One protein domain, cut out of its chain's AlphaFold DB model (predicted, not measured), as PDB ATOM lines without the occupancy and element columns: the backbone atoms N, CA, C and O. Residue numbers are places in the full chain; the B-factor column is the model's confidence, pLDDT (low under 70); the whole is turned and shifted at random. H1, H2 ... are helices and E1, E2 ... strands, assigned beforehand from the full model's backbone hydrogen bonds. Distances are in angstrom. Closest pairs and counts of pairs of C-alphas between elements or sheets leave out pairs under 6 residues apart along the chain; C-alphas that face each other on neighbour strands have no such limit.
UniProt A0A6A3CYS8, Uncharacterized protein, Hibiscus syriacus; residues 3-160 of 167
ATOM      1  N   VAL A   3     164.728  95.891  96.735       90.31
ATOM      2  CA  VAL A   3     165.083  95.482  98.097       90.31
ATOM      3  C   VAL A   3     163.902  94.735  98.705       90.31
ATOM      4  O   VAL A   3     162.760  95.193  98.638       90.31
ATOM      5  N   THR A   4     164.162  93.573  99.291       91.75
ATOM      6  CA  THR A   4     163.125  92.768  99.936       91.75
ATOM      7  C   THR A   4     162.840  93.268 101.349       91.75
ATOM      8  O   THR A   4     163.742  93.644 102.098       91.75
ATOM      9  N   ARG A   5     161.561  93.291 101.725       92.88
ATOM     10  CA  ARG A   5     161.082  93.709 103.045       92.88
ATOM     11  C   ARG A   5     159.995  92.743 103.533       92.88
ATOM     12  O   ARG A   5     159.186  92.299 102.715       92.88
ATOM     13  N   PRO A   6     159.952  92.409 104.831       94.31
ATOM     14  CA  PRO A   6     158.925  91.525 105.376       94.31
ATOM     15  C   PRO A   6     157.558  92.220 105.421       94.31
ATOM     16  O   PRO A   6     157.463  93.417 105.702       94.31
ATOM     17  N   LEU A   7     156.486  91.477 105.148       93.38
ATOM     18  CA  LEU A   7     155.117  92.000 105.140       93.38
ATOM     19  C   LEU A   7     154.635  92.386 106.545       93.38
ATOM     20  O   LEU A   7     153.906  93.371 106.696       93.38
ATOM     21  N   SER A   8     155.036  91.634 107.570       92.69
ATOM     22  CA  SER A   8     154.669  91.874 108.971       92.69
ATOM     23  C   SER A   8     155.061  93.268 109.463       92.69
ATOM     24  O   SER A   8     154.286  93.906 110.182       92.69
ATOM     25  N   LEU A   9     156.212  93.779 109.015       93.19
ATOM     26  CA  LEU A   9     156.739  95.100 109.359       93.19
ATOM     27  C   LEU A   9     155.739  96.208 109.016       93.19
ATOM     28  O   LEU A   9     155.412  97.033 109.869       93.19
ATOM     29  N   TYR A  10     155.167  96.167 107.814       91.19
ATOM     30  CA  TYR A  10     154.184  97.155 107.364       91.19
ATOM     31  C   TYR A  10     152.810  96.987 108.016       91.19
ATOM     32  O   TYR A  10     152.059  97.950 108.159       91.19
ATOM     33  N   ARG A  11     152.457  95.765 108.428       89.06
ATOM     34  CA  ARG A  11     151.206  95.508 109.157       89.06
ATOM     35  C   ARG A  11     151.256  96.046 110.588       89.06
ATOM     36  O   ARG A  11     150.219  96.465 111.100       89.06
ATOM     37  N   LYS A  12     152.438  96.022 111.214       90.62
ATOM     38  CA  LYS A  12     152.690  96.521 112.573       90.62
ATOM     39  C   LYS A  12     152.902  98.037 112.605       90.62
ATOM     40  O   LYS A  12     152.386  98.693 113.504       90.62
ATOM     41  N   SER A  13     153.631  98.587 111.632       88.75
ATOM     42  CA  SER A  13     153.964 100.012 111.571       88.75
ATOM     43  C   SER A  13     153.569 100.625 110.225       88.75
ATOM     44  O   SER A  13     154.286 100.454 109.236       88.75
ATOM     45  N   PRO A  14     152.461 101.387 110.169       83.38
ATOM     46  CA  PRO A  14     152.073 102.119 108.965       83.38
ATOM     47  C   PRO A  14     153.102 103.170 108.538       83.38
ATOM     48  O   PRO A  14     153.200 103.461 107.353       83.38
ATOM     49  N   ILE A  15     153.880 103.710 109.484       88.00
ATOM     50  CA  ILE A  15     154.893 104.749 109.227       88.00
ATOM     51  C   ILE A  15     155.983 104.219 108.290       88.00
ATOM     52  O   ILE A  15     156.423 104.928 107.396       88.00
ATOM     53  N   ALA A  16     156.343 102.938 108.413       88.06
ATOM     54  CA  ALA A  16     157.356 102.321 107.558       88.06
ATOM     55  C   ALA A  16     156.954 102.260 106.069       88.06
ATOM     56  O   ALA A  16     157.789 101.983 105.215       88.06
ATOM     57  N   LEU A  17     155.680 102.497 105.727       87.25
ATOM     58  CA  LEU A  17     155.248 102.590 104.328       87.25
ATOM     59  C   LEU A  17     155.714 103.873 103.642       87.25
ATOM     60  O   LEU A  17     155.727 103.915 102.410       87.25
ATOM     61  N   GLU A  18     156.029 104.909 104.415       87.75
ATOM     62  CA  GLU A  18     156.499 106.201 103.912       87.75
ATOM     63  C   GLU A  18     157.998 106.196 103.608       87.75
ATOM     64  O   GLU A  18     158.461 107.078 102.889       87.75
ATOM     65  N   ASP A  19     158.730 105.185 104.087       85.50
ATOM     66  CA  ASP A  19     160.163 105.050 103.860       85.50
ATOM     67  C   ASP A  19     160.470 105.012 102.360       85.50
ATOM     68  O   ASP A  19     159.951 104.180 101.604       85.50
ATOM     69  N   GLU A  20     161.361 105.899 101.923       80.88
ATOM     70  CA  GLU A  20     161.854 105.884 100.554       80.88
ATOM     71  C   GLU A  20     162.810 104.702 100.327       80.88
ATOM     72  O   GLU A  20     163.496 104.244 101.250       80.88
ATOM     73  N   PRO A  21     162.838 104.143  99.106       79.06
ATOM     74  CA  PRO A  21     163.752 103.066  98.767       79.06
ATOM     75  C   PRO A  21     165.224 103.526  98.833       79.06
ATOM     76  O   PRO A  21     165.520 104.666  98.477       79.06
ATOM     77  N   PRO A  22     166.169 102.667  99.272       77.25
ATOM     78  CA  PRO A  22     167.563 103.072  99.465       77.25
ATOM     79  C   PRO A  22     168.199 103.581  98.166       77.25
ATOM     80  O   PRO A  22     168.127 102.905  97.141       77.25
ATOM     81  N   ALA A  23     168.888 104.725  98.217       74.00
ATOM     82  CA  ALA A  23     169.497 105.386  97.053       74.00
ATOM     83  C   ALA A  23     170.750 104.678  96.484       74.00
ATOM     84  O   ALA A  23     171.477 105.239  95.668       74.00
ATOM     85  N   GLU A  24     171.020 103.442  96.905       75.25
ATOM     86  CA  GLU A  24     172.226 102.680  96.560       75.25
ATOM     87  C   GLU A  24     172.292 102.278  95.075       75.25
ATOM     88  O   GLU A  24     173.350 101.905  94.572       75.25
ATOM     89  N   CYS A  25     171.170 102.341  94.351       72.12
ATOM     90  CA  CYS A  25     171.074 101.918  92.958       72.12
ATOM     91  C   CYS A  25     170.093 102.809  92.178       72.12
ATOM     92  O   CYS A  25     169.072 103.204  92.742       72.12
ATOM     93  N   PRO A  26     170.326 103.068  90.875       77.25
ATOM     94  CA  PRO A  26     169.337 103.715  90.021       77.25
ATOM     95  C   PRO A  26     168.011 102.944  90.026       77.25
ATOM     96  O   PRO A  26     167.990 101.720  89.834       77.25
ATOM     97  N   TYR A  27     166.904 103.664  90.210       80.25
ATOM     98  CA  TYR A  27     165.556 103.106  90.271       80.25
ATOM     99  C   TYR A  27     165.379 102.071  91.398       80.25
ATOM    100  O   TYR A  27     165.140 100.886  91.101       80.25
ATOM    101  N   PRO A  28     165.574 102.421  92.687       88.12
ATOM    102  CA  PRO A  28     165.378 101.472  93.762       88.12
ATOM    103  C   PRO A  28     163.876 101.271  94.016       88.12
ATOM    104  O   PRO A  28     163.043 102.135  93.751       88.12
ATOM    105  N   GLY A  29     163.506 100.082  94.472       88.50
ATOM    106  CA  GLY A  29     162.112  99.734  94.737       88.50
ATOM    107  C   GLY A  29     162.008  98.673  95.815       88.50
ATOM    108  O   GLY A  29     163.002  98.044  96.177       88.50
ATOM    109  N   TYR A  30     160.799  98.440  96.311       91.94
ATOM    110  CA  TYR A  30     160.552  97.448  97.351       91.94
ATOM    111  C   TYR A  30     159.828  96.216  96.812       91.94
ATOM    112  O   TYR A  30     158.919  96.326  95.992       91.94
ATOM    113  N   LEU A  31     160.217  95.037  97.294       93.25
ATOM    114  CA  LEU A  31     159.424  93.813  97.195       93.25
ATOM    115  C   LEU A  31     159.030  93.387  98.599       93.25
ATOM    116  O   LEU A  31     159.882  93.218  99.468       93.25
ATOM    117  N   VAL A  32     157.739  93.197  98.813       94.06
ATOM    118  CA  VAL A  32     157.186  92.775 100.090       94.06
ATOM    119  C   VAL A  32     156.965  91.270 100.048       94.06
ATOM    120  O   VAL A  32     156.246  90.768  99.186       94.06
ATOM    121  N   ILE A  33     157.604  90.541 100.959       94.56
ATOM    122  CA  ILE A  33     157.523  89.078 101.032       94.56
ATOM    123  C   ILE A  33     156.797  88.675 102.307       94.56
ATOM    124  O   ILE A  33     156.999  89.273 103.366       94.56
ATOM    125  N   THR A  34     155.940  87.664 102.196       92.44
ATOM    126  CA  THR A  34     155.265  87.074 103.349       92.44
ATOM    127  C   THR A  34     156.275  86.347 104.237       92.44
ATOM    128  O   THR A  34     156.887  85.368 103.817       92.44
ATOM    129  N   ASP A  35     156.458  86.843 105.453       92.94
ATOM    130  CA  ASP A  35     157.253  86.228 106.513       92.94
ATOM    131  C   ASP A  35     156.365  85.446 107.498       92.94
ATOM    132  O   ASP A  35     155.137  85.558 107.460       92.94
ATOM    133  N   GLU A  36     156.982  84.658 108.383       90.50
ATOM    134  CA  GLU A  36     156.278  83.773 109.326       90.50
ATOM    135  C   GLU A  36     155.240  84.528 110.167       90.50
ATOM    136  O   GLU A  36     154.091  84.101 110.258       90.50
ATOM    137  N   GLU A  37     155.588  85.710 110.684       90.81
ATOM    138  CA  GLU A  37     154.667  86.515 111.489       90.81
ATOM    139  C   GLU A  37     153.449  87.000 110.682       90.81
ATOM    140  O   GLU A  37     152.334  87.088 111.201       90.81
ATOM    141  N   ALA A  38     153.639  87.352 109.406       88.38
ATOM    142  CA  ALA A  38     152.534  87.752 108.539       88.38
ATOM    143  C   ALA A  38     151.632  86.558 108.195       88.38
ATOM    144  O   ALA A  38     150.410  86.714 108.120       88.38
ATOM    145  N   ASP A  39     152.215  85.372 108.029       87.06
ATOM    146  CA  ASP A  39     151.473  84.135 107.803       87.06
ATOM    147  C   ASP A  39     150.665  83.698 109.028       87.06
ATOM    148  O   ASP A  39     149.517  83.261 108.885       87.06
ATOM    149  N   GLU A  40     151.204  83.870 110.233       86.81
ATOM    150  CA  GLU A  40     150.469  83.658 111.481       86.81
ATOM    151  C   GLU A  40     149.273  84.607 111.597       86.81
ATOM    152  O   GLU A  40     148.170  84.173 111.919       86.81
ATOM    153  N   GLN A  41     149.446  85.886 111.249       83.94
ATOM    154  CA  GLN A  41     148.357  86.873 111.251       83.94
ATOM    155  C   GLN A  41     147.238  86.553 110.247       83.94
ATOM    156  O   GLN A  41     146.086  86.952 110.449       83.94
ATOM    157  N   ASP A  42     147.563  85.855 109.158       83.12
ATOM    158  CA  ASP A  42     146.588  85.402 108.163       83.12
ATOM    159  C   ASP A  42     145.940  84.066 108.546       83.12
ATOM    160  O   ASP A  42     144.987  83.627 107.891       83.12
ATOM    161  N   THR A  43     146.407  83.432 109.621       83.88
ATOM    162  CA  THR A  43     145.912  82.145 110.083       83.88
ATOM    163  C   THR A  43     145.004  82.309 111.306       83.88
ATOM    164  O   THR A  43     145.336  82.915 112.315       83.88
ATOM    165  N   LEU A  44     143.801  81.761 111.202       74.81
ATOM    166  CA  LEU A  44     142.748  81.750 112.208       74.81
ATOM    167  C   LEU A  44     142.603  80.335 112.785       74.81
ATOM    168  O   LEU A  44     143.036  79.350 112.181       74.81
ATOM    169  N   CYS A  45     141.951  80.232 113.946       72.56
ATOM    170  CA  CYS A  45     141.657  78.960 114.614       72.56
ATOM    171  C   CYS A  45     142.917  78.103 114.859       72.56
ATOM    172  O   CYS A  45     142.978  76.955 114.424       72.56
ATOM    173  N   CYS A  46     143.932  78.670 115.523       74.50
ATOM    174  CA  CYS A  46     145.157  77.960 115.928       74.50
ATOM    175  C   CYS A  46     145.886  77.237 114.781       74.50
ATOM    176  O   CYS A  46     146.358  76.118 114.959       74.50
ATOM    177  N   GLY A  47     145.945  77.829 113.586       70.69
ATOM    178  CA  GLY A  47     146.602  77.191 112.439       70.69
ATOM    179  C   GLY A  47     145.644  76.580 111.411       70.69
ATOM    180  O   GLY A  47     146.039  76.339 110.273       70.69
ATOM    181  N   ALA A  48     144.386  76.323 111.789       73.69
ATOM    182  CA  ALA A  48     143.492  75.470 111.006       73.69
ATOM    183  C   ALA A  48     142.864  76.159 109.786       73.69
ATOM    184  O   ALA A  48     142.488  75.486 108.825       73.69
ATOM    185  N   TYR A  49     142.728  77.488 109.801       75.12
ATOM    186  CA  TYR A  49     142.069  78.219 108.722       75.12
ATOM    187  C   TYR A  49     142.903  79.399 108.243       75.12
ATOM    188  O   TYR A  49     143.099  80.359 108.974       75.12
ATOM    189  N   LYS A  50     143.337  79.387 106.982       77.62
ATOM    190  CA  LYS A  50     144.011  80.542 106.375       77.62
ATOM    191  C   LYS A  50     143.003  81.464 105.703       77.62
ATOM    192  O   LYS A  50     142.175  81.014 104.902       77.62
ATOM    193  N   LYS A  51     143.095  82.764 105.984       78.31
ATOM    194  CA  LYS A  51     142.381  83.793 105.224       78.31
ATOM    195  C   LYS A  51     142.763  83.677 103.749       78.31
ATOM    196  O   LYS A  51     143.935  83.628 103.390       78.31
ATOM    197  N   LYS A  52     141.755  83.611 102.877       73.38
ATOM    198  CA  LYS A  52     141.955  83.369 101.437       73.38
ATOM    199  C   LYS A  52     142.207  84.640 100.620       73.38
ATOM    200  O   LYS A  52     142.597  84.537  99.461       73.38
ATOM    201  N   GLY A  53     141.931  85.814 101.184       76.06
ATOM    202  CA  GLY A  53     141.995  87.097 100.488       76.06
ATOM    203  C   GLY A  53     142.962  88.063 101.155       76.06
ATOM    204  O   GLY A  53     143.169  88.006 102.365       76.06
ATOM    205  N   VAL A  54     143.522  88.973 100.361       82.56
ATOM    206  CA  VAL A  54     144.339  90.066 100.886       82.56
ATOM    207  C   VAL A  54     143.421  91.210 101.299       82.56
ATOM    208  O   VAL A  54     142.627  91.687 100.498       82.56
ATOM    209  N   GLU A  55     143.499  91.638 102.557       81.31
ATOM    210  CA  GLU A  55     142.592  92.656 103.117       81.31
ATOM    211  C   GLU A  55     143.228  94.050 103.200       81.31
ATOM    212  O   GLU A  55     142.522  95.050 103.356       81.31
ATOM    213  N   LYS A  56     144.562  94.120 103.138       85.81
ATOM    214  CA  LYS A  56     145.354  95.327 103.386       85.81
ATOM    215  C   LYS A  56     146.489  95.443 102.370       85.81
ATOM    216  O   LYS A  56     146.977  94.434 101.872       85.81
ATOM    217  N   LEU A  57     146.883  96.681 102.091       89.38
ATOM    218  CA  LEU A  57     148.099  97.001 101.346       89.38
ATOM    219  C   LEU A  57     149.285  97.073 102.323       89.38
ATOM    220  O   LEU A  57     149.057  97.350 103.505       89.38
ATOM    221  N   PRO A  58     150.523  96.851 101.855       92.19
ATOM    222  CA  PRO A  58     150.914  96.495 100.489       92.19
ATOM    223  C   PRO A  58     150.612  95.025 100.158       92.19
ATOM    224  O   PRO A  58     150.454  94.191 101.050       92.19
ATOM    225  N   PHE A  59     150.496  94.702  98.869       91.81
ATOM    226  CA  PHE A  59     150.310  93.311  98.442       91.81
ATOM    227  C   PHE A  59     151.617  92.513  98.563       91.81
ATOM    228  O   PHE A  59     152.665  93.086  98.282       91.81
ATOM    229  N   PRO A  60     151.581  91.212  98.909       92.44
ATOM    230  CA  PRO A  60     152.761  90.349  98.857       92.44
ATOM    231  C   PRO A  60     153.179  90.041  97.408       92.44
ATOM    232  O   PRO A  60     152.334  89.728  96.567       92.44
ATOM    233  N   GLN A  61     154.481  90.091  97.121       94.12
ATOM    234  CA  GLN A  61     155.073  89.797  95.808       94.12
ATOM    235  C   GLN A  61     155.526  88.340  95.653       94.12
ATOM    236  O   GLN A  61     155.827  87.913  94.541       94.12
ATOM    237  N   ASP A  62     155.532  87.554  96.730       91.25
ATOM    238  CA  ASP A  62     155.786  86.108  96.702       91.25
ATOM    239  C   ASP A  62     154.531  85.286  96.352       91.25
ATOM    240  O   ASP A  62     154.611  84.080  96.112       91.25
ATOM    241  N   ARG A  63     153.358  85.936  96.268       86.94
ATOM    242  CA  ARG A  63     152.069  85.284  95.997       86.94
ATOM    243  C   ARG A  63     151.378  85.815  94.751       86.94
ATOM    244  O   ARG A  63     151.189  87.011  94.560       86.94
ATOM    245  N   MET A  64     150.911  84.883  93.929       89.62
ATOM    246  CA  MET A  64     150.045  85.189  92.798       89.62
ATOM    247  C   MET A  64     148.633  85.463  93.311       89.62
ATOM    248  O   MET A  64     148.012  84.589  93.923       89.62
ATOM    249  N   LEU A  65     148.101  86.647  93.015       87.50
ATOM    250  CA  LEU A  65     146.779  87.050  93.474       87.50
ATOM    251  C   LEU A  65     145.714  86.743  92.421       87.50
ATOM    252  O   LEU A  65     145.912  86.918  91.216       87.50
ATOM    253  N   ASN A  66     144.560  86.284  92.901       84.44
ATOM    254  CA  ASN A  66     143.357  86.146  92.094       84.44
ATOM    255  C   ASN A  66     142.585  87.462  92.162       84.44
ATOM    256  O   ASN A  66     142.071  87.826  93.218       84.44
ATOM    257  N   VAL A  67     142.482  88.160  91.039       78.56
ATOM    258  CA  VAL A  67     141.596  89.313  90.904       78.56
ATOM    259  C   VAL A  67     140.256  88.804  90.405       78.56
ATOM    260  O   VAL A  67     140.168  88.210  89.327       78.56
ATOM    261  N   VAL A  68     139.233  89.005  91.229       73.81
ATOM    262  CA  VAL A  68     137.854  88.610  90.958       73.81
ATOM    263  C   VAL A  68     137.085  89.862  90.567       73.81
ATOM    264  O   VAL A  68     136.979  90.792  91.364       73.81
ATOM    265  N   HIS A  69     136.564  89.895  89.342       64.56
ATOM    266  CA  HIS A  69     135.685  90.969  88.894       64.56
ATOM    267  C   HIS A  69     134.238  90.474  88.914       64.56
ATOM    268  O   HIS A  69     133.863  89.610  88.123       64.56
ATOM    269  N   SER A  70     133.431  91.003  89.833       56.47
ATOM    270  CA  SER A  70     131.988  90.764  89.854       56.47
ATOM    271  C   SER A  70     131.297  91.808  88.974       56.47
ATOM    272  O   SER A  70     131.111  92.954  89.388       56.47
ATOM    273  N   SER A  71     130.950  91.421  87.750       53.97
ATOM    274  CA  SER A  71     130.015  92.160  86.899       53.97
ATOM    275  C   SER A  71     128.594  91.678  87.203       53.97
ATOM    276  O   SER A  71     128.392  90.501  87.474       53.97
ATOM    277  N   VAL A  72     127.605  92.575  87.166       48.03
ATOM    278  CA  VAL A  72     126.179  92.212  87.329       48.03
ATOM    279  C   VAL A  72     125.661  91.434  86.107       48.03
ATOM    280  O   VAL A  72     124.637  90.767  86.193       48.03
ATOM    281  N   VAL A  73     126.367  91.516  84.975       52.28
ATOM    282  CA  VAL A  73     125.893  91.063  83.658       52.28
ATOM    283  C   VAL A  73     126.731  89.908  83.091       52.28
ATOM    284  O   VAL A  73     126.251  89.170  82.241       52.28
ATOM    285  N   GLU A  74     127.960  89.708  83.572       52.69
ATOM    286  CA  GLU A  74     128.883  88.688  83.050       52.69
ATOM    287  C   GLU A  74     129.324  87.704  84.138       52.69
ATOM    288  O   GLU A  74     129.353  88.035  85.327       52.69
ATOM    289  N   GLU A  75     129.705  86.496  83.712       53.25
ATOM    290  CA  GLU A  75     130.305  85.476  84.571       53.25
ATOM    291  C   GLU A  75     131.476  86.044  85.388       53.25
ATOM    292  O   GLU A  75     132.243  86.901  84.939       53.25
ATOM    293  N   THR A  76     131.636  85.550  86.617       58.03
ATOM    294  CA  THR A  76     132.708  86.000  87.510       58.03
ATOM    295  C   THR A  76     134.069  85.606  86.936       58.03
ATOM    296  O   THR A  76     134.520  84.471  87.091       58.03
ATOM    297  N   MET A  77     134.757  86.546  86.284       63.44
ATOM    298  CA  MET A  77     136.068  86.272  85.705       63.44
ATOM    299  C   MET A  77     137.154  86.353  86.782       63.44
ATOM    300  O   MET A  77     137.374  87.398  87.402       63.44
ATOM    301  N   VAL A  78     137.867  85.242  86.984       70.19
ATOM    302  CA  VAL A  78     139.004  85.159  87.909       70.19
ATOM    303  C   VAL A  78     140.306  85.201  87.118       70.19
ATOM    304  O   VAL A  78     140.642  84.273  86.381       70.19
ATOM    305  N   LYS A  79     141.074  86.278  87.289       76.19
ATOM    306  CA  LYS A  79     142.353  86.487  86.603       76.19
ATOM    307  C   LYS A  79     143.508  86.429  87.602       76.19
ATOM    308  O   LYS A  79     143.492  87.084  88.637       76.19
ATOM    309  N   LYS A  80     144.528  85.637  87.269       86.94
ATOM    310  CA  LYS A  80     145.739  85.445  88.076       86.94
ATOM    311  C   LYS A  80     146.817  86.447  87.677       86.94
ATOM    312  O   LYS A  80     147.247  86.444  86.519       86.94
ATOM    313  N   VAL A  81     147.247  87.285  88.616       87.69
ATOM    314  CA  VAL A  81     148.193  88.380  88.360       87.69
ATOM    315  C   VAL A  81     149.245  88.515  89.458       87.69
ATOM    316  O   VAL A  81     149.058  88.055  90.584       87.69
ATOM    317  N   TRP A  82     150.342  89.171  89.102       91.06
ATOM    318  CA  TRP A  82     151.357  89.683  90.011       91.06
ATOM    319  C   TRP A  82     151.206  91.197  90.121       91.06
ATOM    320  O   TRP A  82     151.058  91.872  89.101       91.06
ATOM    321  N   PHE A  83     151.256  91.712  91.345       90.94
ATOM    322  CA  PHE A  83     151.332  93.143  91.621       90.94
ATOM    323  C   PHE A  83     152.757  93.464  92.031       90.94
ATOM    324  O   PHE A  83     153.196  93.003  93.080       90.94
ATOM    325  N   ILE A  84     153.472  94.229  91.216       93.19
ATOM    326  CA  ILE A  84     154.863  94.605  91.481       93.19
ATOM    327  C   ILE A  84     154.897  96.103  91.786       93.19
ATOM    328  O   ILE A  84     154.438  96.864  90.937       93.19
ATOM    329  N   PRO A  85     155.397  96.539  92.956       93.38
ATOM    330  CA  PRO A  85     155.491  97.954  93.296       93.38
ATOM    331  C   PRO A  85     156.292  98.736  92.255       93.38
ATOM    332  O   PRO A  85     157.269  98.231  91.703       93.38
ATOM    333  N   VAL A  86     155.863  99.961  91.972       92.25
ATOM    334  CA  VAL A  86     156.574 100.848  91.043       92.25
ATOM    335  C   VAL A  86     157.923 101.269  91.644       92.25
ATOM    336  O   VAL A  86     158.051 101.431  92.856       92.25
ATOM    337  N   LEU A  87     158.941 101.400  90.791       90.81
ATOM    338  CA  LEU A  87     160.279 101.861  91.183       90.81
ATOM    339  C   LEU A  87     160.257 103.355  91.552       90.81
ATOM    340  O   LEU A  87     159.365 104.075  91.112       90.81
ATOM    341  N   ASP A  88     161.250 103.823  92.312       88.38
ATOM    342  CA  ASP A  88     161.386 105.221  92.771       88.38
ATOM    343  C   ASP A  88     160.201 105.744  93.590       88.38
ATOM    344  O   ASP A  88     159.976 106.951  93.679       88.38
ATOM    345  N   GLN A  89     159.402 104.854  94.176       88.06
ATOM    346  CA  GLN A  89     158.257 105.262  94.973       88.06
ATOM    347  C   GLN A  89     158.201 104.526  96.310       88.06
ATOM    348  O   GLN A  89     158.498 103.328  96.370       88.06
ATOM    349  N   PRO A  90     157.775 105.221  97.382       90.81
ATOM    350  CA  PRO A  90     157.476 104.572  98.647       90.81
ATOM    351  C   PRO A  90     156.250 103.667  98.493       90.81
ATOM    352  O   PRO A  90     155.368 103.904  97.661       90.81
ATOM    353  N   LEU A  91     156.141 102.641  99.337       91.62
ATOM    354  CA  LEU A  91     155.007 101.710  99.298       91.62
ATOM    355  C   LEU A  91     153.673 102.389  99.647       91.62
ATOM    356  O   LEU A  91     152.618 101.939  99.191       91.62
ATOM    357  N   SER A  92     153.710 103.504 100.383       90.88
ATOM    358  CA  SER A  92     152.552 104.361 100.670       90.88
ATOM    359  C   SER A  92     151.887 104.926  99.407       90.88
ATOM    360  O   SER A  92     150.681 105.199  99.415       90.88
ATOM    361  N   SER A  93     152.623 105.035  98.290       89.50
ATOM    362  CA  SER A  93     152.069 105.476  97.004       89.50
ATOM    363  C   SER A  93     151.004 104.510  96.476       89.50
ATOM    364  O   SER A  93     150.098 104.925  95.741       89.50
ATOM    365  N   ASN A  94     151.083 103.237  96.892       91.00
ATOM    366  CA  ASN A  94     150.239 102.131  96.459       91.00
ATOM    367  C   ASN A  94     150.171 101.989  94.932       91.00
ATOM    368  O   ASN A  94     149.125 101.639  94.381       91.00
ATOM    369  N   GLN A  95     151.272 102.277  94.239       91.31
ATOM    370  CA  GLN A  95     151.372 102.122  92.794       91.31
ATOM    371  C   GLN A  95     152.030 100.797  92.425       91.31
ATOM    372  O   GLN A  95     153.075 100.434  92.964       91.31
ATOM    373  N   TYR A  96     151.422 100.086  91.480       91.38
ATOM    374  CA  TYR A  96     151.857  98.764  91.056       91.38
ATOM    375  C   TYR A  96     151.796  98.616  89.536       91.38
ATOM    376  O   TYR A  96     150.868  99.095  88.880       91.38
ATOM    377  N   TYR A  97     152.738  97.856  88.988       90.44
ATOM    378  CA  TYR A  97     152.584  97.185  87.706       90.44
ATOM    379  C   TYR A  97     151.749  95.920  87.901       90.44
ATOM    380  O   TYR A  97     151.986  95.137  88.825       90.44
ATOM    381  N   VAL A  98     150.789  95.693  87.006       89.31
ATOM    382  CA  VAL A  98     149.945  94.491  87.023       89.31
ATOM    383  C   VAL A  98     150.395  93.561  85.905       89.31
ATOM    384  O   VAL A  98     150.268  93.896  84.728       89.31
ATOM    385  N   ILE A  99     150.916  92.387  86.260       89.38
ATOM    386  CA  ILE A  99     151.458  91.415  85.301       89.38
ATOM    387  C   ILE A  99     150.610  90.150  85.285       89.38
ATOM    388  O   ILE A  99     150.251  89.600  86.324       89.38
ATOM    389  N   ARG A 100     150.323  89.625  84.095       87.44
ATOM    390  CA  ARG A 100     149.639  88.336  83.932       87.44
ATOM    391  C   ARG A 100     150.499  87.182  84.444       87.44
ATOM    392  O   ARG A 100     151.596  86.945  83.944       87.44
ATOM    393  N   ALA A 101     149.967  86.402  85.379       87.88
ATOM    394  CA  ALA A 101     150.694  85.275  85.961       87.88
ATOM    395  C   ALA A 101     150.456  83.940  85.228       87.88
ATOM    396  O   ALA A 101     151.285  83.030  85.305       87.88
ATOM    397  N   LYS A 102     149.332  83.805  84.509       85.81
ATOM    398  CA  LYS A 102     148.944  82.590  83.771       85.81
ATOM    399  C   LYS A 102     148.264  82.908  82.435       85.81
ATOM    400  O   LYS A 102     147.852  84.040  82.192       85.81
ATOM    401  N   GLY A 103     148.117  81.870  81.609       83.25
ATOM    402  CA  GLY A 103     147.453  81.927  80.306       83.25
ATOM    403  C   GLY A 103     148.381  82.376  79.180       83.25
ATOM    404  O   GLY A 103     149.589  82.514  79.369       83.25
ATOM    405  N   ARG A 104     147.793  82.627  78.007       80.06
ATOM    406  CA  ARG A 104     148.519  82.980  76.774       80.06
ATOM    407  C   ARG A 104     149.354  84.260  76.873       80.06
ATOM    408  O   ARG A 104     150.309  84.435  76.134       80.06
ATOM    409  N   TYR A 105     148.994  85.143  77.799       82.31
ATOM    410  CA  TYR A 105     149.613  86.453  77.979       82.31
ATOM    411  C   TYR A 105     150.525  86.536  79.204       82.31
ATOM    412  O   TYR A 105     150.801  87.631  79.692       82.31
ATOM    413  N   LYS A 106     150.938  85.391  79.757       89.06
ATOM    414  CA  LYS A 106     151.817  85.330  80.928       89.06
ATOM    415  C   LYS A 106     153.067  86.198  80.718       89.06
ATOM    416  O   LYS A 106     153.694  86.136  79.667       89.06
ATOM    417  N   GLY A 107     153.429  86.974  81.737       87.69
ATOM    418  CA  GLY A 107     154.603  87.853  81.726       87.69
ATOM    419  C   GLY A 107     154.375  89.218  81.073       87.69
ATOM    420  O   GLY A 107     155.234  90.084  81.187       87.69
ATOM    421  N   LEU A 108     153.221  89.447  80.439       88.81
ATOM    422  CA  LEU A 108     152.879  90.759  79.900       88.81
ATOM    423  C   LEU A 108     152.256  91.651  80.974       88.81
ATOM    424  O   LEU A 108     151.439  91.204  81.789       88.81
ATOM    425  N   ALA A 109     152.639  92.923  80.929       86.75
ATOM    426  CA  ALA A 109     152.098  93.980  81.754       86.75
ATOM    427  C   ALA A 109     150.798  94.516  81.152       86.75
ATOM    428  O   ALA A 109     150.637  94.682  79.935       86.75
ATOM    429  N   CYS A 110     149.864  94.792  82.046       81.38
ATOM    430  CA  CYS A 110     148.642  95.494  81.738       81.38
ATOM    431  C   CYS A 110     148.920  96.966  81.433       81.38
ATOM    432  O   CYS A 110     149.794  97.578  82.041       81.38
ATOM    433  N   THR A 111     148.162  97.533  80.502       77.31
ATOM    434  CA  THR A 111     148.223  98.950  80.133       77.31
ATOM    435  C   THR A 111     146.850  99.578  80.359       77.31
ATOM    436  O   THR A 111     145.839  98.891  80.277       77.31
ATOM    437  N   SER A 112     146.777 100.860  80.700       69.38
ATOM    438  CA  SER A 112     145.522 101.615  80.682       69.38
ATOM    439  C   SER A 112     145.314 102.236  79.301       69.38
ATOM    440  O   SER A 112     146.258 102.807  78.746       69.38
ATOM    441  N   SER A 113     144.100 102.177  78.753       61.62
ATOM    442  CA  SER A 113     143.705 103.021  77.617       61.62
ATOM    443  C   SER A 113     143.466 104.466  78.077       61.62
ATOM    444  O   SER A 113     143.341 104.745  79.268       61.62
ATOM    445  N   ARG A 114     143.440 105.405  77.121       52.47
ATOM    446  CA  ARG A 114     143.226 106.847  77.357       52.47
ATOM    447  C   ARG A 114     141.820 107.188  77.876       52.47
ATOM    448  O   ARG A 114     141.604 108.316  78.308       52.47
ATOM    449  N   GLU A 115     140.879 106.248  77.836       39.09
ATOM    450  CA  GLU A 115     139.520 106.474  78.312       39.09
ATOM    451  C   GLU A 115     139.399 106.133  79.792       39.09
ATOM    452  O   GLU A 115     139.561 104.999  80.242       39.09
ATOM    453  N   ILE A 116     139.156 107.209  80.531       44.06
ATOM    454  CA  ILE A 116     138.719 107.261  81.912       44.06
ATOM    455  C   ILE A 116     137.572 106.271  82.066       44.06
ATOM    456  O   ILE A 116     136.469 106.554  81.615       44.06
ATOM    457  N   ASP A 117     137.797 105.158  82.756       40.69
ATOM    458  CA  ASP A 117     136.673 104.538  83.423       40.69
ATOM    459  C   ASP A 117     137.021 103.930  84.769       40.69
ATOM    460  O   ASP A 117     137.997 103.212  84.981       40.69
ATOM    461  N   SER A 118     136.173 104.309  85.712       44.44
ATOM    462  CA  SER A 118     136.333 104.242  87.162       44.44
ATOM    463  C   SER A 118     136.088 102.836  87.712       44.44
ATOM    464  O   SER A 118     135.713 102.652  88.869       44.44
ATOM    465  N   LYS A 119     136.255 101.824  86.868       39.47
ATOM    466  CA  LYS A 119     136.065 100.421  87.193       39.47
ATOM    467  C   LYS A 119     137.203  99.651  86.564       39.47
ATOM    468  O   LYS A 119     137.648  99.946  85.464       39.47
ATOM    469  N   LEU A 120     137.613  98.603  87.264       47.06
ATOM    470  CA  LEU A 120     138.581  97.620  86.800       47.06
ATOM    471  C   LEU A 120     138.333  97.144  85.339       47.06
ATOM    472  O   LEU A 120     139.281  96.666  84.733       47.06
ATOM    473  N   CYS A 121     137.121  97.301  84.780       41.28
ATOM    474  CA  CYS A 121     136.630  96.947  83.436       41.28
ATOM    475  C   CYS A 121     137.665  96.640  82.334       41.28
ATOM    476  O   CYS A 121     137.563  95.593  81.698       41.28
ATOM    477  N   CYS A 122     138.684  97.464  82.101       46.75
ATOM    478  CA  CYS A 122     139.536  97.316  80.913       46.75
ATOM    479  C   CYS A 122     140.707  96.315  81.044       46.75
ATOM    480  O   CYS A 122     141.385  96.045  80.058       46.75
ATOM    481  N   LEU A 123     140.947  95.701  82.215       47.84
ATOM    482  CA  LEU A 123     141.881  94.557  82.326       47.84
ATOM    483  C   LEU A 123     141.174  93.203  82.122       47.84
ATOM    484  O   LEU A 123     141.822  92.145  82.146       47.84
ATOM    485  N   PHE A 124     139.843  93.193  81.992       49.97
ATOM    486  CA  PHE A 124     139.033  91.995  82.222       49.97
ATOM    487  C   PHE A 124     138.251  91.505  81.008       49.97
ATOM    488  O   PHE A 124     137.932  90.326  81.012       49.97
ATOM    489  N   ASN A 125     138.088  92.275  79.933       43.25
ATOM    490  CA  ASN A 125     137.380  91.782  78.752       43.25
ATOM    491  C   ASN A 125     138.316  91.000  77.800       43.25
ATOM    492  O   ASN A 125     139.365  91.512  77.419       43.25
ATOM    493  N   ASP A 126     137.976  89.753  77.452       44.41
ATOM    494  CA  ASP A 126     138.655  88.995  76.375       44.41
ATOM    495  C   ASP A 126     138.048  89.312  74.990       44.41
ATOM    496  O   ASP A 126     138.595  88.880  73.975       44.41
ATOM    497  N   GLY A 127     136.937  90.063  74.946       41.94
ATOM    498  CA  GLY A 127     136.146  90.275  73.734       41.94
ATOM    499  C   GLY A 127     136.251  91.649  73.073       41.94
ATOM    500  O   GLY A 127     136.250  91.701  71.849       41.94
ATOM    501  N   ILE A 128     136.304  92.768  73.809       37.91
ATOM    502  CA  ILE A 128     136.199  94.108  73.194       37.91
ATOM    503  C   ILE A 128     137.057  95.150  73.938       37.91
ATOM    504  O   ILE A 128     136.997  95.272  75.162       37.91
ATOM    505  N   SER A 129     137.786  95.935  73.133       36.56
ATOM    506  CA  SER A 129     138.709  97.059  73.390       36.56
ATOM    507  C   SER A 129     140.211  96.717  73.448       36.56
ATOM    508  O   SER A 129     140.692  95.970  74.296       36.56
ATOM    509  N   ASP A 130     140.942  97.304  72.493       40.81
ATOM    510  CA  ASP A 130     142.369  97.194  72.147       40.81
ATOM    511  C   ASP A 130     143.358  97.631  73.248       40.81
ATOM    512  O   ASP A 130     144.303  98.395  73.019       40.81
ATOM    513  N   VAL A 131     143.206  97.144  74.476       54.81
ATOM    514  CA  VAL A 131     144.225  97.337  75.508       54.81
ATOM    515  C   VAL A 131     145.354  96.339  75.265       54.81
ATOM    516  O   VAL A 131     145.374  95.214  75.767       54.81
ATOM    517  N   LYS A 132     146.309  96.751  74.426       66.06
ATOM    518  CA  LYS A 132     147.479  95.950  74.060       66.06
ATOM    519  C   LYS A 132     148.304  95.670  75.318       66.06
ATOM    520  O   LYS A 132     148.999  96.554  75.827       66.06
ATOM    521  N   LEU A 133     148.229  94.435  75.816       74.00
ATOM    522  CA  LEU A 133     149.197  93.909  76.774       74.00
ATOM    523  C   LEU A 133     150.586  94.061  76.154       74.00
ATOM    524  O   LEU A 133     150.790  93.750  74.977       74.00
ATOM    525  N   LYS A 134     151.526  94.588  76.927       81.44
ATOM    526  CA  LYS A 134     152.874  94.895  76.445       81.44
ATOM    527  C   LYS A 134     153.908  94.268  77.370       81.44
ATOM    528  O   LYS A 134     153.593  93.988  78.527       81.44
ATOM    529  N   PRO A 135     155.139  94.041  76.889       88.88
ATOM    530  CA  PRO A 135     156.262  93.793  77.781       88.88
ATOM    531  C   PRO A 135     156.329  94.879  78.861       88.88
ATOM    532  O   PRO A 135     155.944  96.026  78.610       88.88
ATOM    533  N   LEU A 136     156.769  94.498  80.059       88.19
ATOM    534  CA  LEU A 136     156.951  95.441  81.155       88.19
ATOM    535  C   LEU A 136     157.982  96.499  80.748       88.19
ATOM    536  O   LEU A 136     159.113  96.167  80.401       88.19
ATOM    537  N   ASP A 137     157.581  97.759  80.826       89.56
ATOM    538  CA  ASP A 137     158.428  98.923  80.631       89.56
ATOM    539  C   ASP A 137     158.269  99.827  81.851       89.56
ATOM    540  O   ASP A 137     157.223 100.442  82.067       89.56
ATOM    541  N   HIS A 138     159.324  99.903  82.659       86.12
ATOM    542  CA  HIS A 138     159.295 100.642  83.915       86.12
ATOM    543  C   HIS A 138     159.037 102.147  83.717       86.12
ATOM    544  O   HIS A 138     158.460 102.788  84.598       86.12
ATOM    545  N   ARG A 139     159.395 102.704  82.551       86.19
ATOM    546  CA  ARG A 139     159.210 104.126  82.213       86.19
ATOM    547  C   ARG A 139     157.798 104.436  81.727       86.19
ATOM    548  O   ARG A 139     157.412 105.599  81.632       86.19
ATOM    549  N   ASN A 140     157.019 103.408  81.405       85.06
ATOM    550  CA  ASN A 140     155.696 103.578  80.839       85.06
ATOM    551  C   ASN A 140     154.652 103.828  81.935       85.06
ATOM    552  O   ASN A 140     154.162 102.903  82.583       85.06
ATOM    553  N   VAL A 141     154.250 105.090  82.087       84.81
ATOM    554  CA  VAL A 141     153.224 105.519  83.054       84.81
ATOM    555  C   VAL A 141     151.856 104.872  82.823       84.81
ATOM    556  O   VAL A 141     151.090 104.708  83.766       84.81
ATOM    557  N   TYR A 142     151.554 104.430  81.599       82.62
ATOM    558  CA  TYR A 142     150.303 103.731  81.290       82.62
ATOM    559  C   TYR A 142     150.283 102.286  81.799       82.62
ATOM    560  O   TYR A 142     149.239 101.645  81.747       82.62
ATOM    561  N   GLN A 143     151.415 101.743  82.257       86.25
ATOM    562  CA  GLN A 143     151.479 100.433  82.918       86.25
ATOM    563  C   GLN A 143     151.391 100.533  84.447       86.25
ATOM    564  O   GLN A 143     151.360  99.504  85.124       86.25
ATOM    565  N   GLN A 144     151.355 101.752  84.991       88.56
ATOM    566  CA  GLN A 144     151.329 102.011  86.424       88.56
ATOM    567  C   GLN A 144     149.894 102.237  86.899       88.56
ATOM    568  O   GLN A 144     149.158 103.074  86.368       88.56
ATOM    569  N   PHE A 145     149.504 101.495  87.931       85.88
ATOM    570  CA  PHE A 145     148.175 101.569  88.517       85.88
ATOM    571  C   PHE A 145     148.277 101.886  89.997       85.88
ATOM    572  O   PHE A 145     148.903 101.153  90.758       85.88
ATOM    573  N   LYS A 146     147.591 102.941  90.423       88.62
ATOM    574  CA  LYS A 146     147.373 103.231  91.833       88.62
ATOM    575  C   LYS A 146     146.227 102.374  92.354       88.62
ATOM    576  O   LYS A 146     145.096 102.482  91.880       88.62
ATOM    577  N   ILE A 147     146.514 101.539  93.341       86.62
ATOM    578  CA  ILE A 147     145.522 100.704  94.005       86.62
ATOM    579  C   ILE A 147     145.004 101.438  95.234       86.62
ATOM    580  O   ILE A 147     145.757 101.840  96.117       86.62
ATOM    581  N   LEU A 148     143.693 101.612  95.288       83.81
ATOM    582  CA  LEU A 148     142.983 102.242  96.385       83.81
ATOM    583  C   LEU A 148     142.129 101.194  97.078       83.81
ATOM    584  O   LEU A 148     141.439 100.400  96.435       83.81
ATOM    585  N   ARG A 149     142.157 101.195  98.407       81.88
ATOM    586  CA  ARG A 149     141.260 100.356  99.192       81.88
ATOM    587  C   ARG A 149     139.843 100.921  99.121       81.88
ATOM    588  O   ARG A 149     139.635 102.111  99.333       81.88
ATOM    589  N   HIS A 150     138.880 100.054  98.845       75.81
ATOM    590  CA  HIS A 150     137.457 100.343  98.947       75.81
ATOM    591  C   HIS A 150     136.869  99.655 100.194       75.81
ATOM    592  O   HIS A 150     137.593  99.162 101.062       75.81
ATOM    593  N   HIS A 151     135.546  99.644 100.333       68.88
ATOM    594  CA  HIS A 151     134.858  99.115 101.498       68.88
ATOM    595  C   HIS A 151     135.206  97.633 101.762       68.88
ATOM    596  O   HIS A 151     135.213  96.795 100.851       68.88
ATOM    597  N   ARG A 152     135.464  97.315 103.041       71.69
ATOM    598  CA  ARG A 152     135.831  95.986 103.572       71.69
ATOM    599  C   ARG A 152     137.101  95.375 102.951       71.69
ATOM    600  O   ARG A 152     138.203  95.655 103.427       71.69
ATOM    601  N   HIS A 153     136.919  94.539 101.929       71.50
ATOM    602  CA  HIS A 153     137.924  93.645 101.327       71.50
ATOM    603  C   HIS A 153     138.040  93.850  99.806       71.50
ATOM    604  O   HIS A 153     138.454  92.950  99.081       71.50
ATOM    605  N   SER A 154     137.602  95.010  99.313       77.75
ATOM    606  CA  SER A 154     137.621  95.350  97.889       77.75
ATOM    607  C   SER A 154     138.654  96.435  97.598       77.75
ATOM    608  O   SER A 154     138.972  97.254  98.462       77.75
ATOM    609  N   PHE A 155     139.179  96.438  96.374       81.38
ATOM    610  CA  PHE A 155     140.153  97.417  95.899       81.38
ATOM    611  C   PHE A 155     139.726  97.958  94.539       81.38
ATOM    612  O   PHE A 155     139.148  97.232  93.729       81.38
ATOM    613  N   PHE A 156     140.064  99.215  94.277       77.00
ATOM    614  CA  PHE A 156     139.961  99.832  92.964       77.00
ATOM    615  C   PHE A 156     141.346 100.151  92.425       77.00
ATOM    616  O   PHE A 156     142.223 100.586  93.163       77.00
ATOM    617  N   ALA A 157     141.528  99.956  91.127       76.31
ATOM    618  CA  ALA A 157     142.714 100.395  90.415       76.31
ATOM    619  C   ALA A 157     142.377 101.674  89.651       76.31
ATOM    620  O   ALA A 157     141.380 101.722  88.931       76.31
ATOM    621  N   LYS A 158     143.214 102.696  89.798       79.19
ATOM    622  CA  LYS A 158     143.176 103.927  89.013       79.19
ATOM    623  C   LYS A 158     144.470 104.013  88.209       79.19
ATOM    624  O   LYS A 158     145.535 103.736  88.754       79.19
ATOM    625  N   SER A 159     144.398 104.386  86.934       75.44
ATOM    626  CA  SER A 159     145.619 104.637  86.159       75.44
ATOM    627  C   SER A 159     146.386 105.820  86.757       75.44
ATOM    628  O   SER A 159     145.775 106.836  87.101       75.44
ATOM    629  N   THR A 160     147.709 105.687  86.904       73.69
ATOM    630  CA  THR A 160     148.573 106.810  87.312       73.69
ATOM    631  C   THR A 160     148.781 107.792  86.160       73.69
ATOM    632  O   THR A 160     149.133 108.947  86.403       73.69
TER     633      THR A 160
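AT A GLANCE: This is residues 3 to 160 of the 167 residues of an uncharacterized protein of Hibiscus syriacus (UniProt A0A6A3CYS8). With little regular structure, this is a strongly twisted sheet, E3 E4 E5 E6 E7, curled like part of a barrel, with the strand pair E1 and E2 and small helices H1, H2 and H3 at one side. The 158 printed residues run E1 H1 H2 E2 H3 E3 E4 E5 H4 E6 E7, mixed in class, only 60 in named elements; the sheet is antiparallel, E1 and E2 parallel. It is compact, with a radius of gyration of the C-alphas of 16.2 A, spanning 44 by 43 by 28 A.

IN THESE COORDINATES: Find C-alpha 3 at (165.083, 95.482, 98.097), where E1, residues 3 to 6, begins; then come H1, 7 to 12, H2, 14 to 17, E2, 29 to 33, and H3, 36 to 41. Next are E3, 65 to 69, E4, 77 to 85, 23.9 A long, E5, 95 to 100, H4, 120 to 123, E6, 144 to 149, and E7, 155 to 159, ending at (145.619, 104.637, 86.159).

HOW THE PARTS SIT: E1, H1 H2, E2 form a strand-helix-strand unit, parallel strands joined through helices, with a right-handed crossover; N 5 and O 31 are 2.8 A apart. H1 touches H3, closest at the C-alphas of Ser 8 and Ala 38, 4.7 A. E3 E4 E5 form a meander, each strand the antiparallel neighbour of the one before, with N 67 and O 79 at 2.8 A, N 82 and O 99 at 2.8 A. Look next at N 96 and O 145, 2.8 A, between E5 and E6, and N 146 and O 158, 2.8 A, in the hairpin E6 and E7. H4 only grazes the sheet. Every O i to N i+4 pair is within hydrogen-bond range in H1 and H3; H2 and H4 are too short for one.

THE WHOLE: The printed part has no cut; the links H2 to E2, H3 to E3, E5 to H4 and H4 to E6 are long. Confidence is under 70 at residues 69 to 77, 112 to 132 and 151.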